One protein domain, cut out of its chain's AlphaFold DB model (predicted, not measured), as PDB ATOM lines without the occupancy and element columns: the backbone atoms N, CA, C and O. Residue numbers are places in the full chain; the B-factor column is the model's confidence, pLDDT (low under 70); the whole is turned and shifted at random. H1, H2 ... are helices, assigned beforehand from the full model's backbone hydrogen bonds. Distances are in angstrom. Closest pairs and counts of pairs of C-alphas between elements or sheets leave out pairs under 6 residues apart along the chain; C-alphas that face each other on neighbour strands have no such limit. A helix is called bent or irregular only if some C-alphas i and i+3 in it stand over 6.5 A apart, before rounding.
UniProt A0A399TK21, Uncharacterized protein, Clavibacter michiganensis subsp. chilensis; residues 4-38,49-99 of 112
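Overview. This is residues 4 to 38 and 49 to 99 of the 112 residues of an uncharacterized protein of Clavibacter michiganensis subsp. chilensis (UniProt A0A399TK21). Two long helices, H2 and H3a, run side by side in opposite ways, and the second turns sharply back on itself, its arm H3b folding back alongside the first part of H2. The short helix H1 sits at this three-helix end, beside H3b, and at the far end residues 49 to 61 stick out free and add to the length. The printed part has 86 residues with three named helices, H1, H2 and H3 in that order along the chain, and no named strand; the class is all helix. The whole is only just loose, close to extended, with a radius of gyration of the C-alphas of 17.9 A and spans of 65 by 22 by 14 A.

Arrangement. H1, residues 4 to 10, and H2, residues 13 to 36, are joined by a tight link of 2 residues, yet are only just apart, their closest C-alphas being 8.4 A from each other. H3, residues 55 to 99, was assigned as one helix by its hydrogen bonds but is bent: C-alphas 83 and 86 are 9.4 A apart. Its arms are H3a, residues 55 to 83, and H3b, residues 86 to 99. H1 touches H3b at residues 87 to 91 of H3b alone; the closest C-alphas, those of Gly 10 and Ala 87, are 6.0 A apart, and the two run opposite ways at a shallow tilt of 34 degrees, only just short of steep. H1 and H3a are apart. H2 touches H3b with 24 pairs of C-alphas within 8 A, the closest being Ala 19 and Val 92 at 4.2 A; they run the same way at a shallow tilt of 28 degrees. H2 touches H3a, closest at the C-alphas of Val 22 and Val 77, 6.5 A apart, and they run opposite ways at a shallow tilt of 13 degrees. H3a, with residues 80 to 82 alone, touches residues 88 to 93 of H3b; the C-alphas of Val 81 and Ala 89 are closest, at 5.1 A, and the arms run opposite ways at a steep tilt of 39 degrees. The helix packing is mostly aligned, three of these four touching pairs being at a shallow tilt. The O i to N i+4 pairs within hydrogen-bond range number 2 of 3 in H1, 18 of 20 in H2, 23 of 25 in H3a and 8 of 10 in H3b.

Along the chain. H1 begins at C-alpha 4, (101.305, 141.968, 136.443). H2 is 36.0 A long from first to last C-alpha. H3a is 42.1 A long, begins at C-alpha 55, (144.163, 152.292, 160.612), and has a kink of 28 degrees near residue 63. H3b is 20.1 A long and ends at C-alpha 99, (113.388, 140.717, 146.641).

Size, cuts and confidence. The outline is a rod, and its two farthest C-alphas, those of Asp 9 and Pro 50, are 65.5 A apart. Residues 49 to 61, of which 55 to 61 belong to H3, stand free; the body without them spans 44 by 18 by 14 A. Residues 39 to 48 are not printed, in the link across the cut from H2 to H3, and C-alphas 38 and 49 are 25.5 A apart. The mean pLDDT of the printed part of this model is 83.1, with residues 4 to 11 under 70.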
ATOM      1  N   GLY A   4     100.298 143.020 136.649       51.28
ATOM      2  CA  GLY A   4     101.305 141.968 136.443       51.28
ATOM      3  C   GLY A   4     101.047 141.093 135.212       51.28
ATOM      4  O   GLY A   4     101.986 140.709 134.533       51.28
ATOM      5  N   ILE A   5      99.778 140.832 134.900       53.16
ATOM      6  CA  ILE A   5      99.365 140.002 133.759       53.16
ATOM      7  C   ILE A   5      99.538 140.769 132.438       53.16
ATOM      8  O   ILE A   5     100.087 140.231 131.486       53.16
ATOM      9  N   ALA A   6      99.181 142.058 132.420       52.53
ATOM     10  CA  ALA A   6      99.345 142.923 131.250       52.53
ATOM     11  C   ALA A   6     100.818 143.177 130.876       52.53
ATOM     12  O   ALA A   6     101.139 143.360 129.705       52.53
ATOM     13  N   VAL A   7     101.727 143.185 131.857       57.34
ATOM     14  CA  VAL A   7     103.163 143.343 131.589       57.34
ATOM     15  C   VAL A   7     103.766 142.053 131.020       57.34
ATOM     16  O   VAL A   7     104.635 142.134 130.157       57.34
ATOM     17  N   VAL A   8     103.301 140.873 131.448       57.62
ATOM     18  CA  VAL A   8     103.787 139.582 130.920       57.62
ATOM     19  C   VAL A   8     103.457 139.421 129.433       57.62
ATOM     20  O   VAL A   8     104.322 138.969 128.690       57.62
ATOM     21  N   ASP A   9     102.285 139.875 128.979       61.22
ATOM     22  CA  ASP A   9     101.911 139.839 127.553       61.22
ATOM     23  C   ASP A   9     102.757 140.779 126.669       61.22
ATOM     24  O   ASP A   9     102.918 140.532 125.475       61.22
ATOM     25  N   GLY A  10     103.322 141.854 127.236       60.78
ATOM     26  CA  GLY A  10     104.178 142.812 126.521       60.78
ATOM     27  C   GLY A  10     105.686 142.597 126.705       60.78
ATOM     28  O   GLY A  10     106.492 143.265 126.051       60.78
ATOM     29  N   ALA A  11     106.091 141.707 127.609       65.56
ATOM     30  CA  ALA A  11     107.487 141.473 127.940       65.56
ATOM     31  C   ALA A  11     108.107 140.439 126.991       65.56
ATOM     32  O   ALA A  11     107.709 139.278 126.951       65.56
ATOM     33  N   GLY A  12     109.132 140.851 126.240       73.94
ATOM     34  CA  GLY A  12     109.888 139.930 125.393       73.94
ATOM     35  C   GLY A  12     110.569 138.811 126.205       73.94
ATOM     36  O   GLY A  12     110.854 138.994 127.391       73.94
ATOM     37  N   PRO A  13     110.914 137.670 125.579       79.44
ATOM     38  CA  PRO A  13     111.462 136.487 126.260       79.44
ATOM     39  C   PRO A  13     112.735 136.766 127.078       79.44
ATOM     40  O   PRO A  13     112.992 136.105 128.081       79.44
ATOM     41  N   VAL A  14     113.504 137.793 126.706       81.81
ATOM     42  CA  VAL A  14     114.681 138.256 127.456       81.81
ATOM     43  C   VAL A  14     114.303 138.736 128.866       81.81
ATOM     44  O   VAL A  14     115.003 138.434 129.829       81.81
ATOM     45  N   ALA A  15     113.167 139.419 129.031       82.12
ATOM     46  CA  ALA A  15     112.719 139.932 130.326       82.12
ATOM     47  C   ALA A  15     112.351 138.821 131.315       82.12
ATOM     48  O   ALA A  15     112.582 138.974 132.515       82.12
ATOM     49  N   LEU A  16     111.858 137.686 130.809       80.50
ATOM     50  CA  LEU A  16     111.532 136.514 131.625       80.50
ATOM     51  C   LEU A  16     112.774 135.877 132.262       80.50
ATOM     52  O   LEU A  16     112.662 135.247 133.308       80.50
ATOM     53  N   VAL A  17     113.954 136.072 131.668       86.12
ATOM     54  CA  VAL A  17     115.237 135.596 132.210       86.12
ATOM     55  C   VAL A  17     115.917 136.677 133.050       86.12
ATOM     56  O   VAL A  17     116.439 136.404 134.130       86.12
ATOM     57  N   VAL A  18     115.889 137.926 132.585       86.69
ATOM     58  CA  VAL A  18     116.575 139.046 133.244       86.69
ATOM     59  C   VAL A  18     115.942 139.393 134.594       86.69
ATOM     60  O   VAL A  18     116.665 139.639 135.557       86.69
ATOM     61  N   ALA A  19     114.611 139.379 134.708       83.50
ATOM     62  CA  ALA A  19     113.931 139.717 135.958       83.50
ATOM     63  C   ALA A  19     114.280 138.779 137.137       83.50
ATOM     64  O   ALA A  19     114.679 139.292 138.188       83.50
ATOM     65  N   PRO A  20     114.206 137.437 137.009       84.31
ATOM     66  CA  PRO A  20     114.636 136.546 138.086       84.31
ATOM     67  C   PRO A  20     116.146 136.621 138.342       84.31
ATOM     68  O   PRO A  20     116.559 136.531 139.497       84.31
ATOM     69  N   ALA A  21     116.974 136.845 137.313       87.38
ATOM     70  CA  ALA A  21     118.417 137.021 137.488       87.38
ATOM     71  C   ALA A  21     118.752 138.259 138.340       87.38
ATOM     72  O   ALA A  21     119.576 138.178 139.251       87.38
ATOM     73  N   VAL A  22     118.072 139.385 138.104       89.38
ATOM     74  CA  VAL A  22     118.215 140.605 138.915       89.38
ATOM     75  C   VAL A  22     117.729 140.380 140.347       89.38
ATOM     76  O   VAL A  22     118.404 140.786 141.292       89.38
ATOM     77  N   ALA A  23     116.590 139.708 140.530       86.19
ATOM     78  CA  ALA A  23     116.095 139.380 141.865       86.19
ATOM     79  C   ALA A  23     117.106 138.518 142.645       86.19
ATOM     80  O   ALA A  23     117.415 138.825 143.797       86.19
ATOM     81  N   LEU A  24     117.674 137.491 142.005       88.88
ATOM     82  CA  LEU A  24     118.687 136.622 142.606       88.88
ATOM     83  C   LEU A  24     119.969 137.391 142.948       88.88
ATOM     84  O   LEU A  24     120.473 137.260 144.062       88.88
ATOM     85  N   LEU A  25     120.455 138.241 142.038       90.12
ATOM     86  CA  LEU A  25     121.605 139.114 142.283       90.12
ATOM     87  C   LEU A  25     121.401 139.962 143.544       90.12
ATOM     88  O   LEU A  25     122.271 139.996 144.411       90.12
ATOM     89  N   LEU A  26     120.248 140.624 143.672       89.12
ATOM     90  CA  LEU A  26     119.961 141.486 144.820       89.12
ATOM     91  C   LEU A  26     119.868 140.695 146.130       89.12
ATOM     92  O   LEU A  26     120.331 141.182 147.162       89.12
ATOM     93  N   VAL A  27     119.331 139.471 146.105       87.62
ATOM     94  CA  VAL A  27     119.327 138.584 147.282       87.62
ATOM     95  C   VAL A  27     120.753 138.208 147.689       87.62
ATOM     96  O   VAL A  27     121.084 138.310 148.868       87.62
ATOM     97  N   VAL A  28     121.608 137.827 146.735       87.75
ATOM     98  CA  VAL A  28     123.007 137.447 147.003       87.75
ATOM     99  C   VAL A  28     123.806 138.620 147.563       87.75
ATOM    100  O   VAL A  28     124.468 138.468 148.588       87.75
ATOM    101  N   VAL A  29     123.697 139.802 146.951       88.94
ATOM    102  CA  VAL A  29     124.367 141.023 147.432       88.94
ATOM    103  C   VAL A  29     123.954 141.327 148.872       88.94
ATOM    104  O   VAL A  29     124.803 141.605 149.717       88.94
ATOM    105  N   ARG A  30     122.663 141.192 149.199       85.19
ATOM    106  CA  ARG A  30     122.179 141.402 150.571       85.19
ATOM    107  C   ARG A  30     122.604 140.320 151.549       85.19
ATOM    108  O   ARG A  30     122.850 140.647 152.707       85.19
ATOM    109  N   ALA A  31     122.717 139.069 151.119       83.94
ATOM    110  CA  ALA A  31     123.273 138.008 151.950       83.94
ATOM    111  C   ALA A  31     124.750 138.280 152.284       83.94
ATOM    112  O   ALA A  31     125.157 138.113 153.434       83.94
ATOM    113  N   PHE A  32     125.527 138.768 151.314       83.75
ATOM    114  CA  PHE A  32     126.933 139.122 151.509       83.75
ATOM    115  C   PHE A  32     127.100 140.327 152.449       83.75
ATOM    116  O   PHE A  32     127.817 140.235 153.448       83.75
ATOM    117  N   ASP A  33     126.345 141.410 152.213       84.00
ATOM    118  CA  ASP A  33     126.270 142.566 153.123       84.00
ATOM    119  C   ASP A  33     125.897 142.134 154.554       84.00
ATOM    120  O   ASP A  33     126.410 142.663 155.545       84.00
ATOM    121  N   ALA A  34     124.975 141.172 154.684       82.12
ATOM    122  CA  ALA A  34     124.523 140.684 155.979       82.12
ATOM    123  C   ALA A  34     125.600 139.879 156.722       82.12
ATOM    124  O   ALA A  34     125.709 140.008 157.946       82.12
ATOM    125  N   ALA A  35     126.379 139.078 155.992       84.75
ATOM    126  CA  ALA A  35     127.426 138.218 156.535       84.75
ATOM    127  C   ALA A  35     128.652 139.001 157.028       84.75
ATOM    128  O   ALA A  35     129.300 138.579 157.982       84.75
ATOM    129  N   LYS A  36     128.949 140.157 156.422       83.94
ATOM    130  CA  LYS A  36     130.120 140.981 156.759       83.94
ATOM    131  C   LYS A  36     130.131 141.507 158.201       83.94
ATOM    132  O   LYS A  36     131.198 141.662 158.784       83.94
ATOM    133  N   GLY A  37     128.956 141.753 158.787       82.19
ATOM    134  CA  GLY A  37     128.828 142.229 160.169       82.19
ATOM    135  C   GLY A  37     129.325 143.671 160.404       82.19
ATOM    136  O   GLY A  37     129.736 144.360 159.466       82.19
ATOM    137  N   PRO A  38     129.227 144.179 161.648       83.69
ATOM    138  CA  PRO A  38     129.711 145.512 161.999       83.69
ATOM    139  C   PRO A  38     131.243 145.582 161.945       83.69
ATOM    140  O   PRO A  38     131.926 144.601 162.232       83.69
ATOM    141  N   THR A  49     152.076 155.610 162.421       89.44
ATOM    142  CA  THR A  49     153.245 155.399 161.562       89.44
ATOM    143  C   THR A  49     153.858 156.747 161.165       89.44
ATOM    144  O   THR A  49     153.187 157.776 161.268       89.44
ATOM    145  N   PRO A  50     155.104 156.782 160.654       91.38
ATOM    146  CA  PRO A  50     155.701 158.015 160.133       91.38
ATOM    147  C   PRO A  50     154.902 158.670 158.991       91.38
ATOM    148  O   PRO A  50     155.031 159.868 158.770       91.38
ATOM    149  N   ALA A  51     154.078 157.896 158.275       88.06
ATOM    150  CA  ALA A  51     153.217 158.374 157.192       88.06
ATOM    151  C   ALA A  51     151.817 158.820 157.669       88.06
ATOM    152  O   ALA A  51     151.003 159.242 156.851       88.06
ATOM    153  N   GLY A  52     151.526 158.723 158.971       88.31
ATOM    154  CA  GLY A  52     150.214 158.999 159.556       88.31
ATOM    155  C   GLY A  52     149.543 157.750 160.134       88.31
ATOM    156  O   GLY A  52     150.203 156.757 160.449       88.31
ATOM    157  N   ASP A  53     148.224 157.811 160.308       90.75
ATOM    158  CA  ASP A  53     147.439 156.717 160.882       90.75
ATOM    159  C   ASP A  53     147.131 155.632 159.837       90.75
ATOM    160  O   ASP A  53     146.319 155.825 158.928       90.75
ATOM    161  N   ALA A  54     147.762 154.466 159.982       88.62
ATOM    162  CA  ALA A  54     147.563 153.337 159.077       88.62
ATOM    163  C   ALA A  54     146.210 152.624 159.270       88.62
ATOM    164  O   ALA A  54     145.782 151.889 158.374       88.62
ATOM    165  N   SER A  55     145.499 152.862 160.382       88.56
ATOM    166  CA  SER A  55     144.163 152.292 160.612       88.56
ATOM    167  C   SER A  55     143.162 152.734 159.534       88.56
ATOM    168  O   SER A  55     142.303 151.952 159.121       88.56
ATOM    169  N   ALA A  56     143.350 153.933 158.966       87.94
ATOM    170  CA  ALA A  56     142.526 154.469 157.888       87.94
ATOM    171  C   ALA A  56     142.519 153.577 156.633       87.94
ATOM    172  O   ALA A  56     141.482 153.449 155.985       87.94
ATOM    173  N   LEU A  57     143.635 152.913 156.306       88.38
ATOM    174  CA  LEU A  57     143.712 151.998 155.160       88.38
ATOM    175  C   LEU A  57     142.921 150.712 155.406       88.38
ATOM    176  O   LEU A  57     142.252 150.216 154.502       88.38
ATOM    177  N   VAL A  58     142.956 150.193 156.635       88.00
ATOM    178  CA  VAL A  58     142.197 148.999 157.034       88.00
ATOM    179  C   VAL A  58     140.698 149.302 157.037       88.00
ATOM    180  O   VAL A  58     139.908 148.520 156.506       88.00
ATOM    181  N   ILE A  59     140.306 150.470 157.553       89.06
ATOM    182  CA  ILE A  59     138.920 150.951 157.508       89.06
ATOM    183  C   ILE A  59     138.473 151.143 156.053       89.06
ATOM    184  O   ILE A  59     137.397 150.677 155.681       89.06
ATOM    185  N   ALA A  60     139.296 151.771 155.209       88.31
ATOM    186  CA  ALA A  60     138.986 151.974 153.796       88.31
ATOM    187  C   ALA A  60     138.828 150.643 153.047       88.31
ATOM    188  O   ALA A  60     137.854 150.473 152.317       88.31
ATOM    189  N   ALA A  61     139.722 149.677 153.272       87.75
ATOM    190  CA  ALA A  61     139.618 148.338 152.696       87.75
ATOM    191  C   ALA A  61     138.344 147.617 153.162       87.75
ATOM    192  O   ALA A  61     137.658 146.987 152.356       87.75
ATOM    193  N   TRP A  62     137.973 147.772 154.436       86.31
ATOM    194  CA  TRP A  62     136.715 147.238 154.947       86.31
ATOM    195  C   TRP A  62     135.502 147.891 154.277       86.31
ATOM    196  O   TRP A  62     134.552 147.196 153.933       86.31
ATOM    197  N   GLN A  63     135.507 149.205 154.043       88.31
ATOM    198  CA  GLN A  63     134.395 149.897 153.375       88.31
ATOM    199  C   GLN A  63     134.347 149.646 151.859       88.31
ATOM    200  O   GLN A  63     133.260 149.648 151.280       88.31
ATOM    201  N   ALA A  64     135.491 149.386 151.220       87.19
ATOM    202  CA  ALA A  64     135.606 149.245 149.770       87.19
ATOM    203  C   ALA A  64     134.660 148.183 149.203       87.19
ATOM    204  O   ALA A  64     133.982 148.427 148.212       87.19
ATOM    205  N   ASP A  65     134.545 147.035 149.863       83.62
ATOM    206  CA  ASP A  65     133.658 145.956 149.426       83.62
ATOM    207  C   ASP A  65     132.167 146.365 149.430       83.62
ATOM    208  O   ASP A  65     131.450 146.071 148.477       83.62
ATOM    209  N   ALA A  66     131.715 147.160 150.408       83.88
ATOM    210  CA  ALA A  66     130.336 147.661 150.413       83.88
ATOM    211  C   ALA A  66     130.087 148.633 149.244       83.88
ATOM    212  O   ALA A  66     129.027 148.607 148.617       83.88
ATOM    213  N   LEU A  67     131.082 149.463 148.919       85.75
ATOM    214  CA  LEU A  67     131.013 150.379 147.781       85.75
ATOM    215  C   LEU A  67     131.011 149.624 146.444       85.75
ATOM    216  O   LEU A  67     130.228 149.959 145.554       85.75
ATOM    217  N   LEU A  68     131.844 148.589 146.313       87.50
ATOM    218  CA  LEU A  68     131.914 147.742 145.122       87.50
ATOM    219  C   LEU A  68     130.609 146.973 144.899       87.50
ATOM    220  O   LEU A  68     130.097 146.956 143.780       87.50
ATOM    221  N   LEU A  69     130.033 146.394 145.953       88.12
ATOM    222  CA  LEU A  69     128.757 145.685 145.877       88.12
ATOM    223  C   LEU A  69     127.602 146.629 145.542       88.12
ATOM    224  O   LEU A  69     126.784 146.316 144.673       88.12
ATOM    225  N   ALA A  70     127.544 147.805 146.169       87.69
ATOM    226  CA  ALA A  70     126.517 148.803 145.881       87.69
ATOM    227  C   ALA A  70     126.623 149.338 144.442       87.69
ATOM    228  O   ALA A  70     125.628 149.358 143.712       87.69
ATOM    229  N   GLY A  71     127.824 149.725 144.009       89.94
ATOM    230  CA  GLY A  71     128.063 150.231 142.658       89.94
ATOM    231  C   GLY A  71     127.825 149.166 141.589       89.94
ATOM    232  O   GLY A  71     127.081 149.399 140.636       89.94
ATOM    233  N   GLY A  72     128.391 147.972 141.778       89.69
ATOM    234  CA  GLY A  72     128.268 146.854 140.846       89.69
ATOM    235  C   GLY A  72     126.829 146.365 140.690       89.69
ATOM    236  O   GLY A  72     126.358 146.194 139.566       89.69
ATOM    237  N   SER A  73     126.092 146.208 141.794       89.50
ATOM    238  CA  SER A  73     124.678 145.809 141.736       89.50
ATOM    239  C   SER A  73     123.796 146.876 141.085       89.50
ATOM    240  O   SER A  73     122.924 146.537 140.287       89.50
ATOM    241  N   THR A  74     124.059 148.160 141.341       90.56
ATOM    242  CA  THR A  74     123.346 149.266 140.683       90.56
ATOM    243  C   THR A  74     123.590 149.255 139.176       90.56
ATOM    244  O   THR A  74     122.636 149.291 138.400       90.56
ATOM    245  N   LEU A  75     124.852 149.140 138.746       90.56
ATOM    246  CA  LEU A  75     125.206 149.053 137.327       90.56
ATOM    247  C   LEU A  75     124.565 147.838 136.650       90.56
ATOM    248  O   LEU A  75     124.057 147.961 135.535       90.56
ATOM    249  N   ALA A  76     124.539 146.687 137.323       88.38
ATOM    250  CA  ALA A  76     123.899 145.481 136.812       88.38
ATOM    251  C   ALA A  76     122.385 145.664 136.616       88.38
ATOM    252  O   ALA A  76     121.861 145.296 135.566       88.38
ATOM    253  N   VAL A  77     121.684 146.282 137.576       88.50
ATOM    254  CA  VAL A  77     120.244 146.580 137.460       88.50
ATOM    255  C   VAL A  77     119.975 147.571 136.327       88.50
ATOM    256  O   VAL A  77     119.074 147.343 135.522       88.50
ATOM    257  N   VAL A  78     120.759 148.647 136.225       89.25
ATOM    258  CA  VAL A  78     120.608 149.647 135.153       89.25
ATOM    259  C   VAL A  78     120.833 149.012 133.781       89.25
ATOM    260  O   VAL A  78     120.028 149.208 132.871       89.25
ATOM    261  N   SER A  79     121.882 148.199 133.645       86.12
ATOM    262  CA  SER A  79     122.200 147.485 132.403       86.12
ATOM    263  C   SER A  79     121.104 146.483 132.032       86.12
ATOM    264  O   SER A  79     120.701 146.402 130.874       86.12
ATOM    265  N   ALA A  80     120.575 145.761 133.022       85.25
ATOM    266  CA  ALA A  80     119.458 144.842 132.847       85.25
ATOM    267  C   ALA A  80     118.205 145.566 132.338       85.25
ATOM    268  O   ALA A  80     117.616 145.134 131.353       85.25
ATOM    269  N   VAL A  81     117.832 146.690 132.955       86.50
ATOM    270  CA  VAL A  81     116.685 147.513 132.537       86.50
ATOM    271  C   VAL A  81     116.866 148.047 131.114       86.50
ATOM    272  O   VAL A  81     115.932 147.977 130.316       86.50
ATOM    273  N   ALA A  82     118.067 148.521 130.771       86.56
ATOM    274  CA  ALA A  82     118.379 148.981 129.419       86.56
ATOM    275  C   ALA A  82     118.241 147.855 128.375       86.56
ATOM    276  O   ALA A  82     117.747 148.102 127.276       86.56
ATOM    277  N   ALA A  83     118.614 146.621 128.727       84.12
ATOM    278  CA  ALA A  83     118.575 145.472 127.821       84.12
ATOM    279  C   ALA A  83     117.156 144.975 127.488       84.12
ATOM    280  O   ALA A  83     116.950 144.409 126.416       84.12
ATOM    281  N   VAL A  84     116.177 145.160 128.381       84.75
ATOM    282  CA  VAL A  84     114.797 144.664 128.177       84.75
ATOM    283  C   VAL A  84     113.787 145.739 127.771       84.75
ATOM    284  O   VAL A  84     112.632 145.422 127.478       84.75
ATOM    285  N   GLY A  85     114.208 147.004 127.725       82.94
ATOM    286  CA  GLY A  85     113.358 148.129 127.343       82.94
ATOM    287  C   GLY A  85     112.213 148.413 128.334       82.94
ATOM    288  O   GLY A  85     112.100 147.765 129.376       82.94
ATOM    289  N   PRO A  86     111.333 149.387 128.033       80.56
ATOM    290  CA  PRO A  86     110.341 149.896 128.988       80.56
ATOM    291  C   PRO A  86     109.332 148.844 129.472       80.56
ATOM    292  O   PRO A  86     109.010 148.796 130.658       80.56
ATOM    293  N   ALA A  87     108.859 147.978 128.571       77.62
ATOM    294  CA  ALA A  87     107.906 146.920 128.910       77.62
ATOM    295  C   ALA A  87     108.543 145.843 129.804       77.62
ATOM    296  O   ALA A  87     107.959 145.447 130.808       77.62
ATOM    297  N   GLY A  88     109.775 145.418 129.505       77.00
ATOM    298  CA  GLY A  88     110.493 144.464 130.352       77.00
ATOM    299  C   GLY A  88     110.937 145.058 131.693       77.00
ATOM    300  O   GLY A  88     110.926 144.362 132.710       77.00
ATOM    301  N   ALA A  89     111.250 146.356 131.738       81.50
ATOM    302  CA  ALA A  89     111.586 147.070 132.972       81.50
ATOM    303  C   ALA A  89     110.456 147.005 134.014       81.50
ATOM    304  O   ALA A  89     110.730 146.913 135.214       81.50
ATOM    305  N   ALA A  90     109.199 146.982 133.559       83.31
ATOM    306  CA  ALA A  90     108.033 146.829 134.420       83.31
ATOM    307  C   ALA A  90     107.951 145.450 135.111       83.31
ATOM    308  O   ALA A  90     107.244 145.332 136.107       83.31
ATOM    309  N   LEU A  91     108.695 144.430 134.654       78.69
ATOM    310  CA  LEU A  91     108.897 143.174 135.400       78.69
ATOM    311  C   LEU A  91     110.140 143.223 136.288       78.69
ATOM    312  O   LEU A  91     110.086 142.816 137.448       78.69
ATOM    313  N   VAL A  92     111.260 143.713 135.752       83.06
ATOM    314  CA  VAL A  92     112.568 143.673 136.427       83.06
ATOM    315  C   VAL A  92     112.568 144.510 137.709       83.06
ATOM    316  O   VAL A  92     113.012 144.035 138.755       83.06
ATOM    317  N   LEU A  93     112.053 145.744 137.653       83.38
ATOM    318  CA  LEU A  93     112.124 146.679 138.779       83.38
ATOM    319  C   LEU A  93     111.263 146.251 139.980       83.38
ATOM    320  O   LEU A  93     111.796 146.236 141.093       83.38
ATOM    321  N   PRO A  94     109.979 145.866 139.824       84.88
ATOM    322  CA  PRO A  94     109.163 145.468 140.969       84.88
ATOM    323  C   PRO A  94     109.650 144.172 141.616       84.88
ATOM    324  O   PRO A  94     109.666 144.081 142.842       84.88
ATOM    325  N   LEU A  95     110.082 143.189 140.815       83.69
ATOM    326  CA  LEU A  95     110.635 141.934 141.334       83.69
ATOM    327  C   LEU A  95     111.942 142.174 142.093       83.69
ATOM    328  O   LEU A  95     112.101 141.672 143.207       83.69
ATOM    329  N   GLY A  96     112.843 142.987 141.535       83.06
ATOM    330  CA  GLY A  96     114.080 143.366 142.211       83.06
ATOM    331  C   GLY A  96     113.826 144.107 143.527       83.06
ATOM    332  O   GLY A  96     114.421 143.776 144.555       83.06
ATOM    333  N   LEU A  97     112.885 145.058 143.530       86.75
ATOM    334  CA  LEU A  97     112.497 145.794 144.734       86.75
ATOM    335  C   LEU A  97     111.897 144.868 145.800       86.75
ATOM    336  O   LEU A  97     112.305 144.928 146.960       86.75
ATOM    337  N   ALA A  98     110.961 143.996 145.421       85.50
ATOM    338  CA  ALA A  98     110.342 143.046 146.342       85.50
ATOM    339  C   ALA A  98     111.385 142.112 146.972       85.50
ATOM    340  O   ALA A  98     111.402 141.947 148.193       85.50
ATOM    341  N   ALA A  99     112.299 141.565 146.165       84.81
ATOM    342  CA  ALA A  99     113.388 140.717 146.641       84.81
ATOM    343  C   ALA A  99     114.293 141.457 147.643       84.81
ATOM    344  O   ALA A  99     114.588 140.931 148.718       84.81
TER     345      ALA A  99